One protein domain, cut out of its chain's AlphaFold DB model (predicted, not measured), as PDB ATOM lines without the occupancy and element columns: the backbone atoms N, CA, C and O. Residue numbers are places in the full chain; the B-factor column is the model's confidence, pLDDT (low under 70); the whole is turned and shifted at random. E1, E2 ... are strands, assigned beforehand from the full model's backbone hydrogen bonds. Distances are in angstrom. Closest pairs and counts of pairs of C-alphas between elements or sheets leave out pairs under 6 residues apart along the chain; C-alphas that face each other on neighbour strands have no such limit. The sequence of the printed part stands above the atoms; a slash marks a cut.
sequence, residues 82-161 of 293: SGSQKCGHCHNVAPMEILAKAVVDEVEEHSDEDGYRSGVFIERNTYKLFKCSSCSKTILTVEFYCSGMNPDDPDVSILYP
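This is residues 82 to 161 of the 293 residues of the protein "DUF4145 domain-containing protein" of Blastopirellula marina (UniProt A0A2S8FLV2). A long, narrow hairpin of two strands, E2 and E3, makes the length of this domain, its turn at residues 112 to 117 sticking out at one end. Towards the other end, E4 and E5 join it side by side into one strongly twisted sheet, and the first part of E2 bends sharply away to pair with the short E1. The 80 printed residues hold five named strands, E1 to E5, and no named helix, and the class is all strand. The sheet's order is E1, E2, E3, E4, E5, antiparallel throughout: a meander, each strand the antiparallel neighbour of the one before. The whole is loose, with a radius of gyration of the C-alphas of 16.7 A, and spans 57 by 19 by 16 A.

Find C-alpha 82 at (-18.219, -52.684, 15.235); there E1 begins, and it runs through residues 82 to 86, 10.9 A from first to last C-alpha. Residues 87 to 92 lead to E2, residues 93 to 111, the longest strand by residues, 44.7 A long. Look at residue 97, where E2 bends by 90 degrees, and then go on to C-alpha 111 at (-30.763, -17.795, 4.792), where it ends. After residues 112 to 117, E3 comes back through residues 118 to 131, 42.2 A long. Past residues 132 to 137 you reach E4, residues 138 to 146, 26.5 A long. Residues 147 to 154 then lead to E5, residues 155 to 160, 15.7 A long, which ends with C-alpha 160 at (-33.007, -50.918, 21.925).

Begin at the edge strand E1, which forms an antiparallel hairpin with E2. C-alphas 84 and 95 face each other at 4.4 A, and N 85 and O 94 are within hydrogen-bond range at 3.0 A. The pairing of E2 is staggered: its residues 93 to 95 pair with E1, and its residues 97 to 111 with E3. Compare E2 and E3 next, a hairpin whose N-to-C directions stand at 162 degrees. Near its turn, C-alphas 111 and 118 face each other at 4.7 A; at its other end, C-alphas 97 and 131 do so at 5.1 A. Within hydrogen-bond range are, for instance, N 106 and O 123 at 2.8 A and N 127 and O 102 at 2.8 A. On the other side of E3, E4 forms a further hairpin with it, at 167 degrees, and C-alphas 123 and 146 face each other at 4.4 A. There N 124 and O 145 are 2.7 A apart, within hydrogen-bond range. E5, the other edge strand, forms a hairpin with E4 at 152 degrees. C-alphas 141 and 158 face each other at 4.3 A, and N 142 and O 157 are within hydrogen-bond range at 2.9 A. E1 and E3 are only just apart, with their closest C-alphas at 8.1 A; E1 and E5 are apart, as are E2 and E5.

From edge to edge of the sheet the strands' lines turn by 66 degrees, and its C-alphas lie up to 9.4 A off the best plane through them. Look for the two C-alphas farthest apart in the domain at Asp 114 and Ser 134, 57.1 A from each other. Residues 112 to 117 stand free. The printed part has no cut, and its four links between strands are short. The mean pLDDT of the printed part is 82.3; confidence is low, under 70, at residues 109 to 120.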
ATOM      1  N   SER A  82     -18.430 -53.983  14.603       87.94
ATOM      2  CA  SER A  82     -18.219 -52.684  15.235       87.94
ATOM      3  C   SER A  82     -16.898 -52.641  16.010       87.94
ATOM      4  O   SER A  82     -16.318 -53.680  16.324       87.94
ATOM      5  N   GLY A  83     -16.493 -51.442  16.447       87.38
ATOM      6  CA  GLY A  83     -15.601 -51.303  17.604       87.38
ATOM      7  C   GLY A  83     -16.232 -51.867  18.888       87.38
ATOM      8  O   GLY A  83     -17.320 -52.449  18.858       87.38
ATOM      9  N   SER A  84     -15.571 -51.690  20.033       87.69
ATOM     10  CA  SER A  84     -16.105 -52.166  21.314       87.69
ATOM     11  C   SER A  84     -17.421 -51.463  21.657       87.69
ATOM     12  O   SER A  84     -17.464 -50.241  21.748       87.69
ATOM     13  N   GLN A  85     -18.498 -52.230  21.830       84.88
ATOM     14  CA  GLN A  85     -19.825 -51.725  22.184       84.88
ATOM     15  C   GLN A  85     -20.281 -52.362  23.495       84.88
ATOM     16  O   GLN A  85     -19.990 -53.531  23.760       84.88
ATOM     17  N   LYS A  86     -21.027 -51.621  24.319       86.00
ATOM     18  CA  LYS A  86     -21.650 -52.164  25.533       86.00
ATOM     19  C   LYS A  86     -23.048 -52.680  25.213       86.00
ATOM     20  O   LYS A  86     -23.917 -51.942  24.766       86.00
ATOM     21  N   CYS A  87     -23.302 -53.957  25.476       85.94
ATOM     22  CA  CYS A  87     -24.601 -54.562  25.221       85.94
ATOM     23  C   CYS A  87     -25.642 -54.103  26.248       85.94
ATOM     24  O   CYS A  87     -25.504 -54.413  27.431       85.94
ATOM     25  N   GLY A  88     -26.741 -53.491  25.804       79.50
ATOM     26  CA  GLY A  88     -27.856 -53.123  26.690       79.50
ATOM     27  C   GLY A  88     -28.600 -54.314  27.325       79.50
ATOM     28  O   GLY A  88     -29.287 -54.141  28.322       79.50
ATOM     29  N   HIS A  89     -28.460 -55.537  26.791       81.19
ATOM     30  CA  HIS A  89     -29.117 -56.742  27.339       81.19
ATOM     31  C   HIS A  89     -28.283 -57.502  28.367       81.19
ATOM     32  O   HIS A  89     -28.827 -58.226  29.199       81.19
ATOM     33  N   CYS A  90     -26.960 -57.480  28.220       74.69
ATOM     34  CA  CYS A  90     -26.064 -58.323  29.013       74.69
ATOM     35  C   CYS A  90     -24.880 -57.596  29.619       74.69
ATOM     36  O   CYS A  90     -24.096 -58.227  30.316       74.69
ATOM     37  N   HIS A  91     -24.740 -56.304  29.336       77.06
ATOM     38  CA  HIS A  91     -23.638 -55.459  29.776       77.06
ATOM     39  C   HIS A  91     -22.245 -55.926  29.327       77.06
ATOM     40  O   HIS A  91     -21.260 -55.326  29.747       77.06
ATOM     41  N   ASN A  92     -22.150 -56.932  28.446       82.19
ATOM     42  CA  ASN A  92     -20.887 -57.309  27.820       82.19
ATOM     43  C   ASN A  92     -20.341 -56.148  26.985       82.19
ATOM     44  O   ASN A  92     -21.108 -55.495  26.274       82.19
ATOM     45  N   VAL A  93     -19.029 -55.936  27.048       87.00
ATOM     46  CA  VAL A  93     -18.317 -54.907  26.291       87.00
ATOM     47  C   VAL A  93     -17.381 -55.609  25.315       87.00
ATOM     48  O   VAL A  93     -16.390 -56.201  25.732       87.00
ATOM     49  N   ALA A  94     -17.735 -55.612  24.033       88.50
ATOM     50  CA  ALA A  94     -16.958 -56.272  22.985       88.50
ATOM     51  C   ALA A  94     -17.346 -55.755  21.589       88.50
ATOM     52  O   ALA A  94     -18.430 -55.183  21.434       88.50
ATOM     53  N   PRO A  95     -16.517 -56.001  20.557       92.25
ATOM     54  CA  PRO A  95     -16.936 -55.899  19.162       92.25
ATOM     55  C   PRO A  95     -18.185 -56.744  18.882       92.25
ATOM     56  O   PRO A  95     -18.288 -57.889  19.337       92.25
ATOM     57  N   MET A  96     -19.141 -56.193  18.133       92.38
ATOM     58  CA  MET A  96     -20.403 -56.861  17.799       92.38
ATOM     59  C   MET A  96     -20.608 -56.940  16.292       92.38
ATOM     60  O   MET A  96     -20.174 -56.062  15.554       92.38
ATOM     61  N   GLU A  97     -21.278 -57.998  15.836       93.62
ATOM     62  CA  GLU A  97     -21.615 -58.174  14.420       93.62
ATOM     63  C   GLU A  97     -22.662 -57.125  14.017       93.62
ATOM     64  O   GLU A  97     -23.699 -57.005  14.672       93.62
ATOM     65  N   ILE A  98     -22.396 -56.367  12.954       93.94
ATOM     66  CA  ILE A  98     -23.322 -55.389  12.380       93.94
ATOM     67  C   ILE A  98     -24.262 -56.144  11.442       93.94
ATOM     68  O   ILE A  98     -23.853 -56.623  10.389       93.94
ATOM     69  N   LEU A  99     -25.529 -56.259  11.837       93.69
ATOM     70  CA  LEU A  99     -26.568 -56.913  11.044       93.69
ATOM     71  C   LEU A  99     -27.158 -55.981   9.984       93.69
ATOM     72  O   LEU A  99     -27.529 -56.437   8.906       93.69
ATOM     73  N   ALA A 100     -27.289 -54.693  10.306       92.44
ATOM     74  CA  ALA A 100     -27.824 -53.688   9.395       92.44
ATOM     75  C   ALA A 100     -27.306 -52.290   9.747       92.44
ATOM     76  O   ALA A 100     -27.032 -51.990  10.913       92.44
ATOM     77  N   LYS A 101     -27.225 -51.433   8.728       94.06
ATOM     78  CA  LYS A 101     -26.928 -50.004   8.839       94.06
ATOM     79  C   LYS A 101     -27.901 -49.236   7.945       94.06
ATOM     80  O   LYS A 101     -28.056 -49.599   6.780       94.06
ATOM     81  N   ALA A 102     -28.525 -48.193   8.474       93.88
ATOM     82  CA  ALA A 102     -29.328 -47.241   7.715       93.88
ATOM     83  C   ALA A 102     -28.842 -45.824   8.028       93.88
ATOM     84  O   ALA A 102     -28.507 -45.532   9.171       93.88
ATOM     85  N   VAL A 103     -28.767 -44.972   7.010       92.38
ATOM     86  CA  VAL A 103     -28.347 -43.573   7.142       92.38
ATOM     87  C   VAL A 103     -29.497 -42.712   6.647       92.38
ATOM     88  O   VAL A 103     -30.042 -42.987   5.578       92.38
ATOM     89  N   VAL A 104     -29.877 -41.724   7.447       90.88
ATOM     90  CA  VAL A 104     -30.893 -40.724   7.129       90.88
ATOM     91  C   VAL A 104     -30.216 -39.367   7.230       90.88
ATOM     92  O   VAL A 104     -29.703 -39.035   8.295       90.88
ATOM     93  N   ASP A 105     -30.196 -38.637   6.120       88.00
ATOM     94  CA  ASP A 105     -29.649 -37.286   6.043       88.00
ATOM     95  C   ASP A 105     -30.816 -36.302   5.912       88.00
ATOM     96  O   ASP A 105     -31.672 -36.465   5.038       88.00
ATOM     97  N   GLU A 106     -30.832 -35.294   6.772       82.69
ATOM     98  CA  GLU A 106     -31.730 -34.148   6.727       82.69
ATOM     99  C   GLU A 106     -30.884 -32.907   6.434       82.69
ATOM    100  O   GLU A 106     -29.799 -32.724   6.989       82.69
ATOM    101  N   VAL A 107     -31.333 -32.102   5.475       80.62
ATOM    102  CA  VAL A 107     -30.603 -30.922   5.010       80.62
ATOM    103  C   VAL A 107     -31.496 -29.715   5.221       80.62
ATOM    104  O   VAL A 107     -32.567 -29.633   4.620       80.62
ATOM    105  N   GLU A 108     -31.040 -28.791   6.055       70.31
ATOM    106  CA  GLU A 108     -31.696 -27.511   6.279       70.31
ATOM    107  C   GLU A 108     -30.874 -26.393   5.642       70.31
ATOM    108  O   GLU A 108     -29.690 -26.194   5.929       70.31
ATOM    109  N   GLU A 109     -31.515 -25.663   4.737       68.31
ATOM    110  CA  GLU A 109     -30.970 -24.435   4.179       68.31
ATOM    111  C   GLU A 109     -31.419 -23.276   5.065       68.31
ATOM    112  O   GLU A 109     -32.614 -23.056   5.279       68.31
ATOM    113  N   HIS A 110     -30.459 -22.524   5.592       63.00
ATOM    114  CA  HIS A 110     -30.743 -21.289   6.309       63.00
ATOM    115  C   HIS A 110     -30.245 -20.108   5.485       63.00
ATOM    116  O   HIS A 110     -29.109 -20.102   5.006       63.00
ATOM    117  N   SER A 111     -31.109 -19.109   5.323       58.88
ATOM    118  CA  SER A 111     -30.763 -17.795   4.792       58.88
ATOM    119  C   SER A 111     -30.936 -16.769   5.902       58.88
ATOM    120  O   SER A 111     -32.028 -16.668   6.463       58.88
ATOM    121  N   ASP A 112     -29.889 -16.001   6.193       59.41
ATOM    122  CA  ASP A 112     -30.024 -14.830   7.063       59.41
ATOM    123  C   ASP A 112     -31.019 -13.824   6.443       59.41
ATOM    124  O   ASP A 112     -31.202 -13.793   5.222       59.41
ATOM    125  N   GLU A 113     -31.642 -12.983   7.279       59.84
ATOM    126  CA  GLU A 113     -32.652 -11.972   6.897       59.84
ATOM    127  C   GLU A 113     -32.152 -11.014   5.784       59.84
ATOM    128  O   GLU A 113     -32.938 -10.489   4.995       59.84
ATOM    129  N   ASP A 114     -30.826 -10.891   5.653       61.09
ATOM    130  CA  ASP A 114     -30.121 -10.035   4.696       61.09
ATOM    131  C   ASP A 114     -29.698 -10.763   3.396       61.09
ATOM    132  O   ASP A 114     -29.054 -10.172   2.527       61.09
ATOM    133  N   GLY A 115     -29.984 -12.068   3.259       58.12
ATOM    134  CA  GLY A 115     -29.712 -12.884   2.063       58.12
ATOM    135  C   GLY A 115     -28.232 -13.125   1.720       58.12
ATOM    136  O   GLY A 115     -27.934 -13.774   0.718       58.12
ATOM    137  N   TYR A 116     -27.293 -12.619   2.526       55.25
ATOM    138  CA  TYR A 116     -25.855 -12.615   2.214       55.25
ATOM    139  C   TYR A 116     -25.076 -13.835   2.727       55.25
ATOM    140  O   TYR A 116     -23.953 -14.080   2.279       55.25
ATOM    141  N   ARG A 117     -25.649 -14.617   3.646       51.84
ATOM    142  CA  ARG A 117     -25.088 -15.894   4.101       51.84
ATOM    143  C   ARG A 117     -26.159 -16.967   3.978       51.84
ATOM    144  O   ARG A 117     -27.173 -16.931   4.668       51.84
ATOM    145  N   SER A 118     -25.918 -17.899   3.064       56.88
ATOM    146  CA  SER A 118     -26.643 -19.160   2.996       56.88
ATOM    147  C   SER A 118     -25.734 -20.241   3.568       56.88
ATOM    148  O   SER A 118     -24.618 -20.443   3.081       56.88
ATOM    149  N   GLY A 119     -26.173 -20.866   4.655       63.88
ATOM    150  CA  GLY A 119     -25.512 -22.013   5.264       63.88
ATOM    151  C   GLY A 119     -26.332 -23.272   5.007       63.88
ATOM    152  O   GLY A 119     -27.556 -23.240   5.111       63.88
ATOM    153  N   VAL A 120     -25.656 -24.376   4.683       68.44
ATOM    154  CA  VAL A 120     -26.280 -25.702   4.604       68.44
ATOM    155  C   VAL A 120     -25.966 -26.449   5.895       68.44
ATOM    156  O   VAL A 120     -24.812 -26.811   6.148       68.44
ATOM    157  N   PHE A 121     -26.989 -26.679   6.709       73.19
ATOM    158  CA  PHE A 121     -26.909 -27.533   7.885       73.19
ATOM    159  C   PHE A 121     -27.297 -28.950   7.478       73.19
ATOM    160  O   PHE A 121     -28.323 -29.169   6.842       73.19
ATOM    161  N   ILE A 122     -26.430 -29.915   7.781       78.75
ATOM    162  CA  ILE A 122     -26.671 -31.327   7.492       78.75
ATOM    163  C   ILE A 122     -26.765 -32.033   8.829       78.75
ATOM    164  O   ILE A 122     -25.796 -32.049   9.589       78.75
ATOM    165  N   GLU A 123     -27.910 -32.639   9.088       84.94
ATOM    166  CA  GLU A 123     -28.105 -33.579  10.176       84.94
ATOM    167  C   GLU A 123     -28.089 -34.994   9.611       84.94
ATOM    168  O   GLU A 123     -28.726 -35.303   8.606       84.94
ATOM    169  N   ARG A 124     -27.324 -35.880  10.237       87.00
ATOM    170  CA  ARG A 124     -27.172 -37.269   9.819       87.00
ATOM    171  C   ARG A 124     -27.452 -38.188  10.990       87.00
ATOM    172  O   ARG A 124     -26.696 -38.230  11.957       87.00
ATOM    173  N   ASN A 125     -28.482 -39.008  10.835       90.88
ATOM    174  CA  ASN A 125     -28.827 -40.094  11.737       90.88
ATOM    175  C   ASN A 125     -28.390 -41.433  11.137       90.88
ATOM    176  O   ASN A 125     -28.928 -41.902  10.132       90.88
ATOM    177  N   THR A 126     -27.419 -42.091  11.770       92.94
ATOM    178  CA  THR A 126     -26.974 -43.434  11.385       92.94
ATOM    179  C   THR A 126     -27.520 -44.475  12.356       92.94
ATOM    180  O   THR A 126     -27.023 -44.634  13.467       92.94
ATOM    181  N   TYR A 127     -28.509 -45.247  11.917       94.62
ATOM    182  CA  TYR A 127     -29.061 -46.370  12.668       94.62
ATOM    183  C   TYR A 127     -28.232 -47.632  12.437       94.62
ATOM    184  O   TYR A 127     -28.004 -48.035  11.292       94.62
ATOM    185  N   LYS A 128     -27.818 -48.303  13.514       94.56
ATOM    186  CA  LYS A 128     -27.074 -49.570  13.451       94.56
ATOM    187  C   LYS A 128     -27.775 -50.647  14.266       94.56
ATOM    188  O   LYS A 128     -28.121 -50.440  15.428       94.56
ATOM    189  N   LEU A 129     -27.961 -51.814  13.653       95.44
ATOM    190  CA  LEU A 129     -28.450 -53.016  14.318       95.44
ATOM    191  C   LEU A 129     -27.277 -53.963  14.556       95.44
ATOM    192  O   LEU A 129     -26.676 -54.457  13.604       95.44
ATOM    193  N   PHE A 130     -26.982 -54.256  15.817       94.56
ATOM    194  CA  PHE A 130     -25.912 -55.168  16.211       94.56
ATOM    195  C   PHE A 130     -26.460 -56.498  16.716       94.56
ATOM    196  O   PHE A 130     -27.538 -56.550  17.307       94.56
ATOM    197  N   LYS A 131     -25.669 -57.563  16.575       94.19
ATOM    198  CA  LYS A 131     -25.839 -58.834  17.282       94.19
ATOM    199  C   LYS A 131     -24.730 -58.992  18.312       94.19
ATOM    200  O   LYS A 131     -23.550 -59.071  17.970       94.19
ATOM    201  N   CYS A 132     -25.110 -59.082  19.581       91.50
ATOM    202  CA  CYS A 132     -24.146 -59.284  20.655       91.50
ATOM    203  C   CYS A 132     -23.549 -60.698  20.606       91.50
ATOM    204  O   CYS A 132     -24.285 -61.685  20.586       91.50
ATOM    205  N   SER A 133     -22.221 -60.795  20.672       89.31
ATOM    206  CA  SER A 133     -21.479 -62.063  20.679       89.31
ATOM    207  C   SER A 133     -21.755 -62.930  21.913       89.31
ATOM    208  O   SER A 133     -21.809 -64.148  21.793       89.31
ATOM    209  N   SER A 134     -21.994 -62.329  23.082       86.69
ATOM    210  CA  SER A 134     -22.251 -63.079  24.325       86.69
ATOM    211  C   SER A 134     -23.700 -63.518  24.490       86.69
ATOM    212  O   SER A 134     -23.965 -64.583  25.034       86.69
ATOM    213  N   CYS A 135     -24.661 -62.680  24.089       84.12
ATOM    214  CA  CYS A 135     -26.075 -62.952  24.346       84.12
ATOM    215  C   CYS A 135     -26.901 -63.330  23.128       84.12
ATOM    216  O   CYS A 135     -28.061 -63.698  23.298       84.12
ATOM    217  N   SER A 136     -26.344 -63.187  21.926       88.88
ATOM    218  CA  SER A 136     -27.040 -63.347  20.647       88.88
ATOM    219  C   SER A 136     -28.286 -62.467  20.452       88.88
ATOM    220  O   SER A 136     -28.930 -62.572  19.411       88.88
ATOM    221  N   LYS A 137     -28.619 -61.581  21.403       90.00
ATOM    222  CA  LYS A 137     -29.702 -60.598  21.276       90.00
ATOM    223  C   LYS A 137     -29.248 -59.395  20.454       90.00
ATOM    224  O   LYS A 137     -28.051 -59.107  20.353       90.00
ATOM    225  N   THR A 138     -30.228 -58.698  19.891       93.81
ATOM    226  CA  THR A 138     -30.014 -57.528  19.046       93.81
ATOM    227  C   THR A 138     -30.002 -56.229  19.842       93.81
ATOM    228  O   THR A 138     -30.693 -56.098  20.855       93.81
ATOM    229  N   ILE A 139     -29.204 -55.271  19.379       93.19
ATOM    230  CA  ILE A 139     -29.124 -53.909  19.917       93.19
ATOM    231  C   ILE A 139     -29.351 -52.952  18.751       93.19
ATOM    232  O   ILE A 139     -28.755 -53.150  17.696       93.19
ATOM    233  N   LEU A 140     -30.191 -51.941  18.941       93.62
ATOM    234  CA  LEU A 140     -30.384 -50.852  17.988       93.62
ATOM    235  C   LEU A 140     -29.767 -49.587  18.576       93.62
ATOM    236  O   LEU A 140     -30.115 -49.209  19.694       93.62
ATOM    237  N   THR A 141     -28.890 -48.933  17.825       92.31
ATOM    238  CA  THR A 141     -28.339 -47.620  18.181       92.31
ATOM    239  C   THR A 141     -28.610 -46.611  17.079       92.31
ATOM    240  O   THR A 141     -28.835 -46.989  15.925       92.31
ATOM    241  N   VAL A 142     -28.561 -45.336  17.445       92.94
ATOM    242  CA  VAL A 142     -28.496 -44.201  16.530       92.94
ATOM    243  C   VAL A 142     -27.233 -43.410  16.840       92.94
ATOM    244  O   VAL A 142     -26.907 -43.199  18.006       92.94
ATOM    245  N   GLU A 143     -26.503 -43.041  15.798       91.19
ATOM    246  CA  GLU A 143     -25.394 -42.093  15.864       91.19
ATOM    247  C   GLU A 143     -25.870 -40.812  15.185       91.19
ATOM    248  O   GLU A 143     -26.212 -40.848  13.998       91.19
ATOM    249  N   PHE A 144     -25.934 -39.725  15.944       88.88
ATOM    250  CA  PHE A 144     -26.299 -38.405  15.458       88.88
ATOM    251  C   PHE A 144     -25.036 -37.604  15.139       88.88
ATOM    252  O   PHE A 144     -24.058 -37.609  15.890       88.88
ATOM    253  N   TYR A 145     -25.071 -36.915  14.007       87.00
ATOM    254  CA  TYR A 145     -24.048 -35.981  13.567       87.00
ATOM    255  C   TYR A 145     -24.733 -34.750  12.990       87.00
ATOM    256  O   TYR A 145     -25.636 -34.898  12.170       87.00
ATOM    257  N   CYS A 146     -24.276 -33.552  13.343       82.25
ATOM    258  CA  CYS A 146     -24.681 -32.328  12.658       82.25
ATOM    259  C   CYS A 146     -23.476 -31.540  12.131       82.25
ATOM    260  O   CYS A 146     -22.361 -31.640  12.656       82.25
ATOM    261  N   SER A 147     -23.697 -30.743  11.082       75.38
ATOM    262  CA  SER A 147     -22.711 -29.796  10.552       75.38
ATOM    263  C   SER A 147     -22.248 -28.840  11.657       75.38
ATOM    264  O   SER A 147     -22.992 -27.956  12.069       75.38
ATOM    265  N   GLY A 148     -21.016 -29.022  12.137       73.38
ATOM    266  CA  GLY A 148     -20.443 -28.269  13.261       73.38
ATOM    267  C   GLY A 148     -20.002 -29.143  14.441       73.38
ATOM    268  O   GLY A 148     -19.227 -28.678  15.276       73.38
ATOM    269  N   MET A 149     -20.420 -30.411  14.488       76.31
ATOM    270  CA  MET A 149     -19.887 -31.398  15.433       76.31
ATOM    271  C   MET A 149     -18.519 -31.931  15.000       76.31
ATOM    272  O   MET A 149     -18.201 -31.999  13.809       76.31
ATOM    273  N   ASN A 150     -17.723 -32.360  15.985       74.94
ATOM    274  CA  ASN A 150     -16.496 -33.100  15.726       74.94
ATOM    275  C   ASN A 150     -16.847 -34.454  15.071       74.94
ATOM    276  O   ASN A 150     -17.543 -35.254  15.697       74.94
ATOM    277  N   PRO A 151     -16.373 -34.747  13.843       71.31
ATOM    278  CA  PRO A 151     -16.660 -36.013  13.166       71.31
ATOM    279  C   PRO A 151     -16.173 -37.252  13.928       71.31
ATOM    280  O   PRO A 151     -16.718 -38.337  13.730       71.31
ATOM    281  N   ASP A 152     -15.155 -37.091  14.776       75.06
ATOM    282  CA  ASP A 152     -14.540 -38.187  15.530       75.06
ATOM    283  C   ASP A 152     -15.304 -38.548  16.817       75.06
ATOM    284  O   ASP A 152     -14.991 -39.563  17.442       75.06
ATOM    285  N   ASP A 153     -16.304 -37.752  17.209       73.31
ATOM    286  CA  ASP A 153     -17.074 -37.944  18.445       73.31
ATOM    287  C   ASP A 153     -18.583 -37.721  18.212       73.31
ATOM    288  O   ASP A 153     -19.149 -36.721  18.660       73.31
ATOM    289  N   PRO A 154     -19.250 -38.605  17.440       74.44
ATOM    290  CA  PRO A 154     -20.690 -38.516  17.221       74.44
ATOM    291  C   PRO A 154     -21.464 -38.866  18.498       74.44
ATOM    292  O   PRO A 154     -21.065 -39.752  19.257       74.44
ATOM    293  N   ASP A 155     -22.626 -38.243  18.694       80.31
ATOM    294  CA  ASP A 155     -23.502 -38.586  19.815       80.31
ATOM    295  C   ASP A 155     -24.176 -39.941  19.545       80.31
ATOM    296  O   ASP A 155     -24.887 -40.121  18.550       80.31
ATOM    297  N   VAL A 156     -23.926 -40.929  20.408       86.00
ATOM    298  CA  VAL A 156     -24.421 -42.300  20.240       86.00
ATOM    299  C   VAL A 156     -25.454 -42.633  21.304       86.00
ATOM    300  O   VAL A 156     -25.154 -42.735  22.493       86.00
ATOM    301  N   SER A 157     -26.666 -42.944  20.855       85.56
ATOM    302  CA  SER A 157     -27.783 -43.338  21.711       85.56
ATOM    303  C   SER A 157     -28.240 -44.774  21.438       85.56
ATOM    304  O   SER A 157     -28.384 -45.206  20.293       85.56
ATOM    305  N   ILE A 158     -28.506 -45.544  22.500       87.19
ATOM    306  CA  ILE A 158     -29.072 -46.902  22.402       87.19
ATOM    307  C   ILE A 158     -30.601 -46.799  22.369       87.19
ATOM    308  O   ILE A 158     -31.225 -46.451  23.367       87.19
ATOM    309  N   LEU A 159     -31.210 -47.158  21.238       88.25
ATOM    310  CA  LEU A 159     -32.666 -47.183  21.058       88.25
ATOM    311  C   LEU A 159     -33.293 -48.492  21.557       88.25
ATOM    312  O   LEU A 159     -34.423 -48.500  22.042       88.25
ATOM    313  N   TYR A 160     -32.568 -49.611  21.437       88.56
ATOM    314  CA  TYR A 160     -33.007 -50.918  21.925       88.56
ATOM    315  C   TYR A 160     -31.822 -51.780  22.401       88.56
ATOM    316  O   TYR A 160     -30.810 -51.838  21.708       88.56
ATOM    317  N   PRO A 161     -31.944 -52.527  23.511       82.94
ATOM    318  CA  PRO A 161     -33.018 -52.396  24.484       82.94
ATOM    319  C   PRO A 161     -32.905 -51.020  25.133       82.94
ATOM    320  O   PRO A 161     -31.796 -50.564  25.414       82.94
TER     321      PRO A 161